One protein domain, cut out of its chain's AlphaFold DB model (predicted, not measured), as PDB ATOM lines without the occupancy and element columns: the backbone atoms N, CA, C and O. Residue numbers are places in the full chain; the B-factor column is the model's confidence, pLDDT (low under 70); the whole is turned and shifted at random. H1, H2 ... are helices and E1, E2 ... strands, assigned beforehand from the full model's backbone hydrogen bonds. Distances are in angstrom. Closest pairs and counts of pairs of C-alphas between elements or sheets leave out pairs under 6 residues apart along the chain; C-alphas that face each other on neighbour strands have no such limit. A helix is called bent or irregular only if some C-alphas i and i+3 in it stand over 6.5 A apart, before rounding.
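What this domain is: This is residues 61 to 84 and 100 to 149 of the 163 residues of an uncharacterized protein of Methylorubrum salsuginis (UniProt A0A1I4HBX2). Two long antiparallel strands, E1 and E2, run side by side as a narrow ribbon, and the short strand E3 folds back beside E2 near one end. Helix H1 only grazes this ribbon, and a tail, residues 139 to 149 with helix H2, sticks out from it. The printed part has 74 residues, with the elements E1, E2, E3, H1 and H2 along the chain; the sheet order is E1, E2, E3, all antiparallel, and the class is mixed, helices and strands. The whole is loose, with a radius of gyration of the C-alphas of 16.1 A, and flat, spanning 53 by 33 by 15 A.

How they stand to each other: E1, residues 70 to 81, is an edge strand antiparallel to E2, residues 100 to 112, at 162 degrees. N 70 and O 112, 2.8 A apart, and N 80 and O 101, 2.9 A, are within hydrogen-bond range. E2 bends by 66 degrees at residue 103. E2 and E3, residues 119 to 121, form a hairpin, antiparallel at 140 degrees, with N 120 and O 111 at 2.8 A. H1, residues 123 to 131, is on the sheet but only grazes it with residues 123 to 129; its closest C-alphas to E2 are those of Arg 129 and Ala 106, 7.8 A apart. H2, residues 142 to 149, is not on the sheet and is apart from H1. Every O i to N i+4 pair is within hydrogen-bond range in H2, and 4 of 5 in H1.

Where its parts are: E1 begins at C-alpha 70 (133.535, 239.962, 147.427) and is 34.1 A long; E2 is 32.5 A, E3 6.8 A. H1, 12.4 A, is neither bent nor irregular, but only just: C-alphas 124 and 127 are 6.1 A apart. H2, 10.5 A, ends at C-alpha 149 (119.356, 244.260, 133.370).

The domain as a whole: The farthest C-alphas, of Cys 65 and Arg 83, are 53.2 A apart. Residues 85 to 99 are not printed; C-alphas 84 and 100 are 10.9 A apart across the cut. Of the links printed whole, none is long. Residues 123 to 149 of this model have pLDDT under 70.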
ATOM      1  N   PRO A  61     130.792 253.015 154.065       89.25
ATOM      2  CA  PRO A  61     131.577 253.942 153.267       89.25
ATOM      3  C   PRO A  61     132.910 253.301 152.873       89.25
ATOM      4  O   PRO A  61     133.444 252.447 153.584       89.25
ATOM      5  N   ALA A  62     133.455 253.729 151.737       86.50
ATOM      6  CA  ALA A  62     134.755 253.259 151.288       86.50
ATOM      7  C   ALA A  62     135.844 253.646 152.305       86.50
ATOM      8  O   ALA A  62     136.073 254.828 152.553       86.50
ATOM      9  N   ASP A  63     136.524 252.642 152.857       88.38
ATOM     10  CA  ASP A  63     137.657 252.800 153.768       88.38
ATOM     11  C   ASP A  63     138.877 252.070 153.175       88.38
ATOM     12  O   ASP A  63     138.856 250.840 153.058       88.38
ATOM     13  N   PRO A  64     139.951 252.787 152.793       87.38
ATOM     14  CA  PRO A  64     141.173 252.172 152.275       87.38
ATOM     15  C   PRO A  64     141.836 251.179 153.240       87.38
ATOM     16  O   PRO A  64     142.483 250.234 152.791       87.38
ATOM     17  N   CYS A  65     141.669 251.361 154.552       91.12
ATOM     18  CA  CYS A  65     142.198 250.457 155.574       91.12
ATOM     19  C   CYS A  65     141.307 249.221 155.780       91.12
ATOM     20  O   CYS A  65     141.736 248.249 156.405       91.12
ATOM     21  N   ARG A  66     140.065 249.248 155.277       88.88
ATOM     22  CA  ARG A  66     139.067 248.173 155.394       88.88
ATOM     23  C   ARG A  66     138.308 247.997 154.074       88.88
ATOM     24  O   ARG A  66     137.107 248.272 154.009       88.88
ATOM     25  N   PRO A  67     138.986 247.542 153.007       88.12
ATOM     26  CA  PRO A  67     138.362 247.428 151.701       88.12
ATOM     27  C   PRO A  67     137.269 246.353 151.701       88.12
ATOM     28  O   PRO A  67     137.480 245.223 152.141       88.12
ATOM     29  N   LEU A  68     136.107 246.697 151.147       90.00
ATOM     30  CA  LEU A  68     135.050 245.734 150.857       90.00
ATOM     31  C   LEU A  68     135.450 244.887 149.643       90.00
ATOM     32  O   LEU A  68     135.600 245.416 148.539       90.00
ATOM     33  N   VAL A  69     135.589 243.576 149.844       90.62
ATOM     34  CA  VAL A  69     135.916 242.608 148.790       90.62
ATOM     35  C   VAL A  69     134.926 241.449 148.826       90.62
ATOM     36  O   VAL A  69     134.734 240.812 149.857       90.62
ATOM     37  N   CYS A  70     134.324 241.159 147.678       89.31
ATOM     38  CA  CYS A  70     133.535 239.962 147.427       89.31
ATOM     39  C   CYS A  70     134.435 238.873 146.842       89.31
ATOM     40  O   CYS A  70     135.206 239.140 145.916       89.31
ATOM     41  N   LEU A  71     134.296 237.650 147.345       89.88
ATOM     42  CA  LEU A  71     134.918 236.457 146.781       89.88
ATOM     43  C   LEU A  71     133.818 235.547 146.248       89.88
ATOM     44  O   LEU A  71     132.825 235.326 146.939       89.88
ATOM     45  N   ASP A  72     133.999 235.031 145.041       87.94
ATOM     46  CA  ASP A  72     133.069 234.082 144.435       87.94
ATOM     47  C   ASP A  72     133.823 232.960 143.714       87.94
ATOM     48  O   ASP A  72     134.936 233.161 143.210       87.94
ATOM     49  N   GLU A  73     133.204 231.781 143.664       86.12
ATOM     50  CA  GLU A  73     133.711 230.605 142.962       86.12
ATOM     51  C   GLU A  73     132.662 230.079 141.983       86.12
ATOM     52  O   GLU A  73     131.492 229.894 142.310       86.12
ATOM     53  N   THR A  74     133.093 229.771 140.764       82.50
ATOM     54  CA  THR A  74     132.260 229.066 139.790       82.50
ATOM     55  C   THR A  74     133.032 227.924 139.153       82.50
ATOM     56  O   THR A  74     134.096 228.121 138.566       82.50
ATOM     57  N   SER A  75     132.465 226.719 139.212       81.62
ATOM     58  CA  SER A  75     132.956 225.564 138.462       81.62
ATOM     59  C   SER A  75     132.407 225.588 137.034       81.62
ATOM     60  O   SER A  75     131.212 225.419 136.803       81.62
ATOM     61  N   LEU A  76     133.291 225.764 136.058       80.25
ATOM     62  CA  LEU A  76     132.991 225.696 134.635       80.25
ATOM     63  C   LEU A  76     133.287 224.290 134.101       80.25
ATOM     64  O   LEU A  76     134.365 223.734 134.327       80.25
ATOM     65  N   GLN A  77     132.356 223.720 133.339       82.00
ATOM     66  CA  GLN A  77     132.649 222.533 132.541       82.00
ATOM     67  C   GLN A  77     133.385 222.934 131.266       82.00
ATOM     68  O   GLN A  77     132.977 223.857 130.566       82.00
ATOM     69  N   LEU A  78     134.463 222.219 130.965       82.25
ATOM     70  CA  LEU A  78     135.215 222.399 129.734       82.25
ATOM     71  C   LEU A  78     134.649 221.427 128.699       82.25
ATOM     72  O   LEU A  78     134.825 220.214 128.834       82.25
ATOM     73  N   ILE A  79     133.926 221.954 127.713       84.38
ATOM     74  CA  ILE A  79     133.265 221.169 126.664       84.38
ATOM     75  C   ILE A  79     133.792 221.575 125.290       84.38
ATOM     76  O   ILE A  79     134.052 222.749 125.051       84.38
ATOM     77  N   GLY A  80     133.960 220.593 124.410       82.25
ATOM     78  CA  GLY A  80     134.355 220.777 123.016       82.25
ATOM     79  C   GLY A  80     133.321 220.182 122.065       82.25
ATOM     80  O   GLY A  80     132.534 219.315 122.446       82.25
ATOM     81  N   GLU A  81     133.321 220.642 120.819       86.50
ATOM     82  CA  GLU A  81     132.439 220.117 119.777       86.50
ATOM     83  C   GLU A  81     132.986 218.805 119.205       86.50
ATOM     84  O   GLU A  81     134.174 218.697 118.906       86.50
ATOM     85  N   VAL A  82     132.115 217.810 119.006       87.00
ATOM     86  CA  VAL A  82     132.499 216.563 118.313       87.00
ATOM     87  C   VAL A  82     132.656 216.797 116.810       87.00
ATOM     88  O   VAL A  82     133.491 216.172 116.157       87.00
ATOM     89  N   ARG A  83     131.837 217.690 116.240       86.62
ATOM     90  CA  ARG A  83     131.785 217.963 114.800       86.62
ATOM     91  C   ARG A  83     131.851 219.461 114.540       86.62
ATOM     92  O   ARG A  83     131.233 220.208 115.289       86.62
ATOM     93  N   PRO A  84     132.506 219.891 113.447       87.19
ATOM     94  CA  PRO A  84     132.603 221.303 113.116       87.19
ATOM     95  C   PRO A  84     131.217 221.935 112.886       87.19
ATOM     96  O   PRO A  84     130.345 221.289 112.280       87.19
ATOM     97  N   TYR A 100     128.868 216.471 122.330       87.88
ATOM     98  CA  TYR A 100     130.023 217.214 122.835       87.88
ATOM     99  C   TYR A 100     131.032 216.285 123.516       87.88
ATOM    100  O   TYR A 100     130.679 215.234 124.052       87.88
ATOM    101  N   VAL A 101     132.295 216.707 123.537       83.06
ATOM    102  CA  VAL A 101     133.378 216.049 124.274       83.06
ATOM    103  C   VAL A 101     133.608 216.790 125.586       83.06
ATOM    104  O   VAL A 101     133.714 218.015 125.611       83.06
ATOM    105  N   ARG A 102     133.698 216.058 126.700       87.44
ATOM    106  CA  ARG A 102     134.015 216.639 128.009       87.44
ATOM    107  C   ARG A 102     135.525 216.620 128.245       87.44
ATOM    108  O   ARG A 102     136.118 215.557 128.382       87.44
ATOM    109  N   HIS A 103     136.122 217.795 128.394       84.56
ATOM    110  CA  HIS A 103     137.549 217.996 128.684       84.56
ATOM    111  C   HIS A 103     137.840 218.231 130.178       84.56
ATOM    112  O   HIS A 103     138.923 218.677 130.556       84.56
ATOM    113  N   GLY A 104     136.868 217.932 131.042       82.81
ATOM    114  CA  GLY A 104     136.966 218.078 132.493       82.81
ATOM    115  C   GLY A 104     136.247 219.318 133.019       82.81
ATOM    116  O   GLY A 104     135.251 219.773 132.450       82.81
ATOM    117  N   THR A 105     136.717 219.832 134.152       80.94
ATOM    118  CA  THR A 105     136.162 221.005 134.838       80.94
ATOM    119  C   THR A 105     137.281 221.956 135.250       80.94
ATOM    120  O   THR A 105     138.427 221.543 135.437       80.94
ATOM    121  N   ALA A 106     136.949 223.233 135.388       76.88
ATOM    122  CA  ALA A 106     137.825 224.262 135.924       76.88
ATOM    123  C   ALA A 106     137.067 225.075 136.970       76.88
ATOM    124  O   ALA A 106     135.905 225.401 136.753       76.88
ATOM    125  N   ASN A 107     137.723 225.441 138.066       80.19
ATOM    126  CA  ASN A 107     137.157 226.372 139.036       80.19
ATOM    127  C   ASN A 107     137.705 227.772 138.767       80.19
ATOM    128  O   ASN A 107     138.908 227.965 138.584       80.19
ATOM    129  N   LEU A 108     136.804 228.741 138.711       80.50
ATOM    130  CA  LEU A 108     137.101 230.153 138.557       80.50
ATOM    131  C   LEU A 108     136.880 230.824 139.900       80.50
ATOM    132  O   LEU A 108     135.765 230.817 140.408       80.50
ATOM    133  N   LEU A 109     137.947 231.403 140.439       85.31
ATOM    134  CA  LEU A 109     137.930 232.179 141.671       85.31
ATOM    135  C   LEU A 109     138.037 233.659 141.305       85.31
ATOM    136  O   LEU A 109     139.004 234.060 140.643       85.31
ATOM    137  N   LEU A 110     137.051 234.448 141.719       88.38
ATOM    138  CA  LEU A 110     136.966 235.881 141.462       88.38
ATOM    139  C   LEU A 110     137.010 236.645 142.783       88.38
ATOM    140  O   LEU A 110     136.191 236.412 143.664       88.38
ATOM    141  N   ALA A 111     137.917 237.614 142.870       89.62
ATOM    142  CA  ALA A 111     137.847 238.686 143.851       89.62
ATOM    143  C   ALA A 111     137.350 239.964 143.167       89.62
ATOM    144  O   ALA A 111     137.888 240.372 142.134       89.62
ATOM    145  N   PHE A 112     136.329 240.605 143.730       90.25
ATOM    146  CA  PHE A 112     135.759 241.850 143.220       90.25
ATOM    147  C   PHE A 112     135.548 242.854 144.350       90.25
ATOM    148  O   PHE A 112     134.873 242.554 145.328       90.25
ATOM    149  N   ALA A 113     136.085 244.061 144.195       88.69
ATOM    150  CA  ALA A 113     135.838 245.175 145.100       88.69
ATOM    151  C   ALA A 113     134.757 246.093 144.494       88.69
ATOM    152  O   ALA A 113     135.050 246.843 143.556       88.69
ATOM    153  N   PRO A 114     133.502 246.058 144.983       84.31
ATOM    154  CA  PRO A 114     132.389 246.773 144.355       84.31
ATOM    155  C   PRO A 114     132.543 248.294 144.380       84.31
ATOM    156  O   PRO A 114     132.144 248.954 143.423       84.31
ATOM    157  N   LEU A 115     133.157 248.841 145.431       86.38
ATOM    158  CA  LEU A 115     133.304 250.287 145.611       86.38
ATOM    159  C   LEU A 115     134.421 250.892 144.746       86.38
ATOM    160  O   LEU A 115     134.333 252.057 144.372       86.38
ATOM    161  N   SER A 116     135.454 250.113 144.403       83.75
ATOM    162  CA  SER A 116     136.564 250.561 143.544       83.75
ATOM    163  C   SER A 116     136.463 250.051 142.101       83.75
ATOM    164  O   SER A 116     137.197 250.510 141.229       83.75
ATOM    165  N   GLY A 117     135.582 249.082 141.832       83.81
ATOM    166  CA  GLY A 117     135.434 248.428 140.529       83.81
ATOM    167  C   GLY A 117     136.535 247.412 140.193       83.81
ATOM    168  O   GLY A 117     136.499 246.820 139.112       83.81
ATOM    169  N   GLN A 118     137.498 247.180 141.090       83.06
ATOM    170  CA  GLN A 118     138.632 246.285 140.845       83.06
ATOM    171  C   GLN A 118     138.205 244.816 140.825       83.06
ATOM    172  O   GLN A 118     137.430 244.374 141.672       83.06
ATOM    173  N   ARG A 119     138.740 244.046 139.871       86.62
ATOM    174  CA  ARG A 119     138.470 242.612 139.696       86.62
ATOM    175  C   ARG A 119     139.773 241.860 139.491       86.62
ATOM    176  O   ARG A 119     140.576 242.258 138.651       86.62
ATOM    177  N   VAL A 120     139.951 240.758 140.210       82.19
ATOM    178  CA  VAL A 120     141.111 239.873 140.083       82.19
ATOM    179  C   VAL A 120     140.627 238.439 139.942       82.19
ATOM    180  O   VAL A 120     139.826 237.961 140.741       82.19
ATOM    181  N   VAL A 121     141.135 237.749 138.924       79.25
ATOM    182  CA  VAL A 121     140.948 236.307 138.738       79.25
ATOM    183  C   VAL A 121     142.251 235.615 139.121       79.25
ATOM    184  O   VAL A 121     143.332 236.086 138.763       79.25
ATOM    185  N   ALA A 122     142.169 234.510 139.863       74.25
ATOM    186  CA  ALA A 122     143.354 233.792 140.329       74.25
ATOM    187  C   ALA A 122     144.244 233.311 139.155       74.25
ATOM    188  O   ALA A 122     143.883 232.414 138.388       74.25
ATOM    189  N   ALA A 123     145.445 233.890 139.037       58.75
ATOM    190  CA  ALA A 123     146.339 233.712 137.888       58.75
ATOM    191  C   ALA A 123     146.904 232.285 137.729       58.75
ATOM    192  O   ALA A 123     147.128 231.835 136.602       58.75
ATOM    193  N   ALA A 124     147.089 231.551 138.835       55.06
ATOM    194  CA  ALA A 124     147.651 230.192 138.831       55.06
ATOM    195  C   ALA A 124     146.826 229.201 137.982       55.06
ATOM    196  O   ALA A 124     147.365 228.242 137.429       55.06
ATOM    197  N   TRP A 125     145.526 229.463 137.819       54.97
ATOM    198  CA  TRP A 125     144.637 228.669 136.972       54.97
ATOM    199  C   TRP A 125     144.485 229.225 135.559       54.97
ATOM    200  O   TRP A 125     144.347 228.450 134.610       54.97
ATOM    201  N   GLN A 126     144.566 230.546 135.394       54.38
ATOM    202  CA  GLN A 126     144.438 231.197 134.092       54.38
ATOM    203  C   GLN A 126     145.517 230.724 133.110       54.38
ATOM    204  O   GLN A 126     145.197 230.400 131.967       54.38
ATOM    205  N   GLN A 127     146.769 230.592 133.562       56.09
ATOM    206  CA  GLN A 127     147.860 230.119 132.703       56.09
ATOM    207  C   GLN A 127     147.697 228.647 132.302       56.09
ATOM    208  O   GLN A 127     147.818 228.316 131.126       56.09
ATOM    209  N   ARG A 128     147.346 227.765 133.247       57.44
ATOM    210  CA  ARG A 128     147.154 226.327 132.978       57.44
ATOM    211  C   ARG A 128     145.946 226.053 132.077       57.44
ATOM    212  O   ARG A 128     146.003 225.156 131.242       57.44
ATOM    213  N   ARG A 129     144.862 226.826 132.231       56.91
ATOM    214  CA  ARG A 129     143.678 226.781 131.357       56.91
ATOM    215  C   ARG A 129     144.022 227.249 129.945       56.91
ATOM    216  O   ARG A 129     143.748 226.529 128.993       56.91
ATOM    217  N   ASN A 130     144.659 228.415 129.821       56.34
ATOM    218  CA  ASN A 130     145.033 228.980 128.524       56.34
ATOM    219  C   ASN A 130     146.051 228.087 127.786       56.34
ATOM    220  O   ASN A 130     145.965 227.949 126.574       56.34
ATOM    221  N   ALA A 131     146.948 227.411 128.515       57.97
ATOM    222  CA  ALA A 131     147.900 226.456 127.945       57.97
ATOM    223  C   ALA A 131     147.255 225.161 127.413       57.97
ATOM    224  O   ALA A 131     147.855 224.485 126.583       57.97
ATOM    225  N   ARG A 132     146.048 224.792 127.868       59.53
ATOM    226  CA  ARG A 132     145.335 223.592 127.389       59.53
ATOM    227  C   ARG A 132     144.573 223.814 126.080       59.53
ATOM    228  O   ARG A 132     144.063 222.842 125.539       59.53
ATOM    229  N   GLY A 133     144.472 225.056 125.592       51.31
ATOM    230  CA  GLY A 133     143.781 225.380 124.337       51.31
ATOM    231  C   GLY A 133     142.290 225.019 124.321       51.31
ATOM    232  O   GLY A 133     141.696 224.944 123.253       51.31
ATOM    233  N   VAL A 134     141.689 224.757 125.488       56.25
ATOM    234  CA  VAL A 134     140.261 224.454 125.590       56.25
ATOM    235  C   VAL A 134     139.515 225.766 125.746       56.25
ATOM    236  O   VAL A 134     139.620 226.431 126.785       56.25
ATOM    237  N   ASP A 135     138.774 226.132 124.709       46.06
ATOM    238  CA  ASP A 135     137.907 227.296 124.745       46.06
ATOM    239  C   ASP A 135     136.805 227.089 125.785       46.06
ATOM    240  O   ASP A 135     136.121 226.068 125.841       46.06
ATOM    241  N   ALA A 136     136.649 228.080 126.658       47.56
ATOM    242  CA  ALA A 136     135.452 228.174 127.472       47.56
ATOM    243  C   ALA A 136     134.357 228.774 126.587       47.56
ATOM    244  O   ALA A 136     134.440 229.953 126.241       47.56
ATOM    245  N   ASP A 137     133.351 227.974 126.226       45.56
ATOM    246  CA  ASP A 137     132.140 228.455 125.550       45.56
ATOM    247  C   ASP A 137     131.315 229.306 126.533       45.56
ATOM    248  O   ASP A 137     130.414 228.841 127.239       45.56
ATOM    249  N   TRP A 138     131.695 230.579 126.643       40.62
ATOM    250  CA  TRP A 138     131.000 231.582 127.436       40.62
ATOM    251  C   TRP A 138     129.744 232.047 126.696       40.62
ATOM    252  O   TRP A 138     129.757 233.050 125.984       40.62
ATOM    253  N   ARG A 139     128.612 231.378 126.921       34.56
ATOM    254  CA  ARG A 139     127.293 231.831 126.431       34.56
ATOM    255  C   ARG A 139     126.694 232.946 127.292       34.56
ATOM    256  O   ARG A 139     125.554 232.854 127.749       34.56
ATOM    257  N   PHE A 140     127.483 233.977 127.567       35.28
ATOM    258  CA  PHE A 140     127.003 235.183 128.227       35.28
ATOM    259  C   PHE A 140     127.667 236.397 127.590       35.28
ATOM    260  O   PHE A 140     128.729 236.853 128.010       35.28
ATOM    261  N   THR A 141     127.058 236.896 126.519       45.75
ATOM    262  CA  THR A 141     127.515 238.124 125.870       45.75
ATOM    263  C   THR A 141     127.148 239.346 126.724       45.75
ATOM    264  O   THR A 141     126.223 239.316 127.542       45.75
ATOM    265  N   THR A 142     127.832 240.475 126.518       37.59
ATOM    266  CA  THR A 142     127.455 241.772 127.117       37.59
ATOM    267  C   THR A 142     126.008 242.164 126.769       37.59
ATOM    268  O   THR A 142     125.346 242.887 127.517       37.59
ATOM    269  N   GLU A 143     125.494 241.660 125.646       37.72
ATOM    270  CA  GLU A 143     124.116 241.827 125.193       37.72
ATOM    271  C   GLU A 143     123.130 240.967 126.008       37.72
ATOM    272  O   GLU A 143     122.110 241.488 126.474       37.72
ATOM    273  N   ASP A 144     123.485 239.717 126.328       42.00
ATOM    274  CA  ASP A 144     122.716 238.842 127.232       42.00
ATOM    275  C   ASP A 144     122.633 239.413 128.659       42.00
ATOM    276  O   ASP A 144     121.572 239.392 129.300       42.00
ATOM    277  N   ALA A 145     123.732 240.001 129.143       40.50
ATOM    278  CA  ALA A 145     123.777 240.705 130.424       40.50
ATOM    279  C   ALA A 145     122.817 241.911 130.445       40.50
ATOM    280  O   ALA A 145     122.061 242.100 131.405       40.50
ATOM    281  N   ARG A 146     122.786 242.701 129.361       43.00
ATOM    282  CA  ARG A 146     121.880 243.853 129.217       43.00
ATOM    283  C   ARG A 146     120.413 243.439 129.144       43.00
ATOM    284  O   ARG A 146     119.580 244.159 129.683       43.00
ATOM    285  N   ILE A 147     120.070 242.289 128.560       47.69
ATOM    286  CA  ILE A 147     118.686 241.778 128.541       47.69
ATOM    287  C   ILE A 147     118.195 241.423 129.954       47.69
ATOM    288  O   ILE A 147     117.045 241.728 130.289       47.69
ATOM    289  N   LYS A 148     119.055 240.842 130.806       36.72
ATOM    290  CA  LYS A 148     118.735 240.622 132.230       36.72
ATOM    291  C   LYS A 148     118.576 241.942 132.992       36.72
ATOM    292  O   LYS A 148     117.631 242.073 133.764       36.72
ATOM    293  N   LEU A 149     119.421 242.940 132.723       35.25
ATOM    294  CA  LEU A 149     119.356 244.260 133.370       35.25
ATOM    295  C   LEU A 149     118.188 245.137 132.875       35.25
ATOM    296  O   LEU A 149     117.661 245.943 133.635       35.25
TER     297      LEU A 149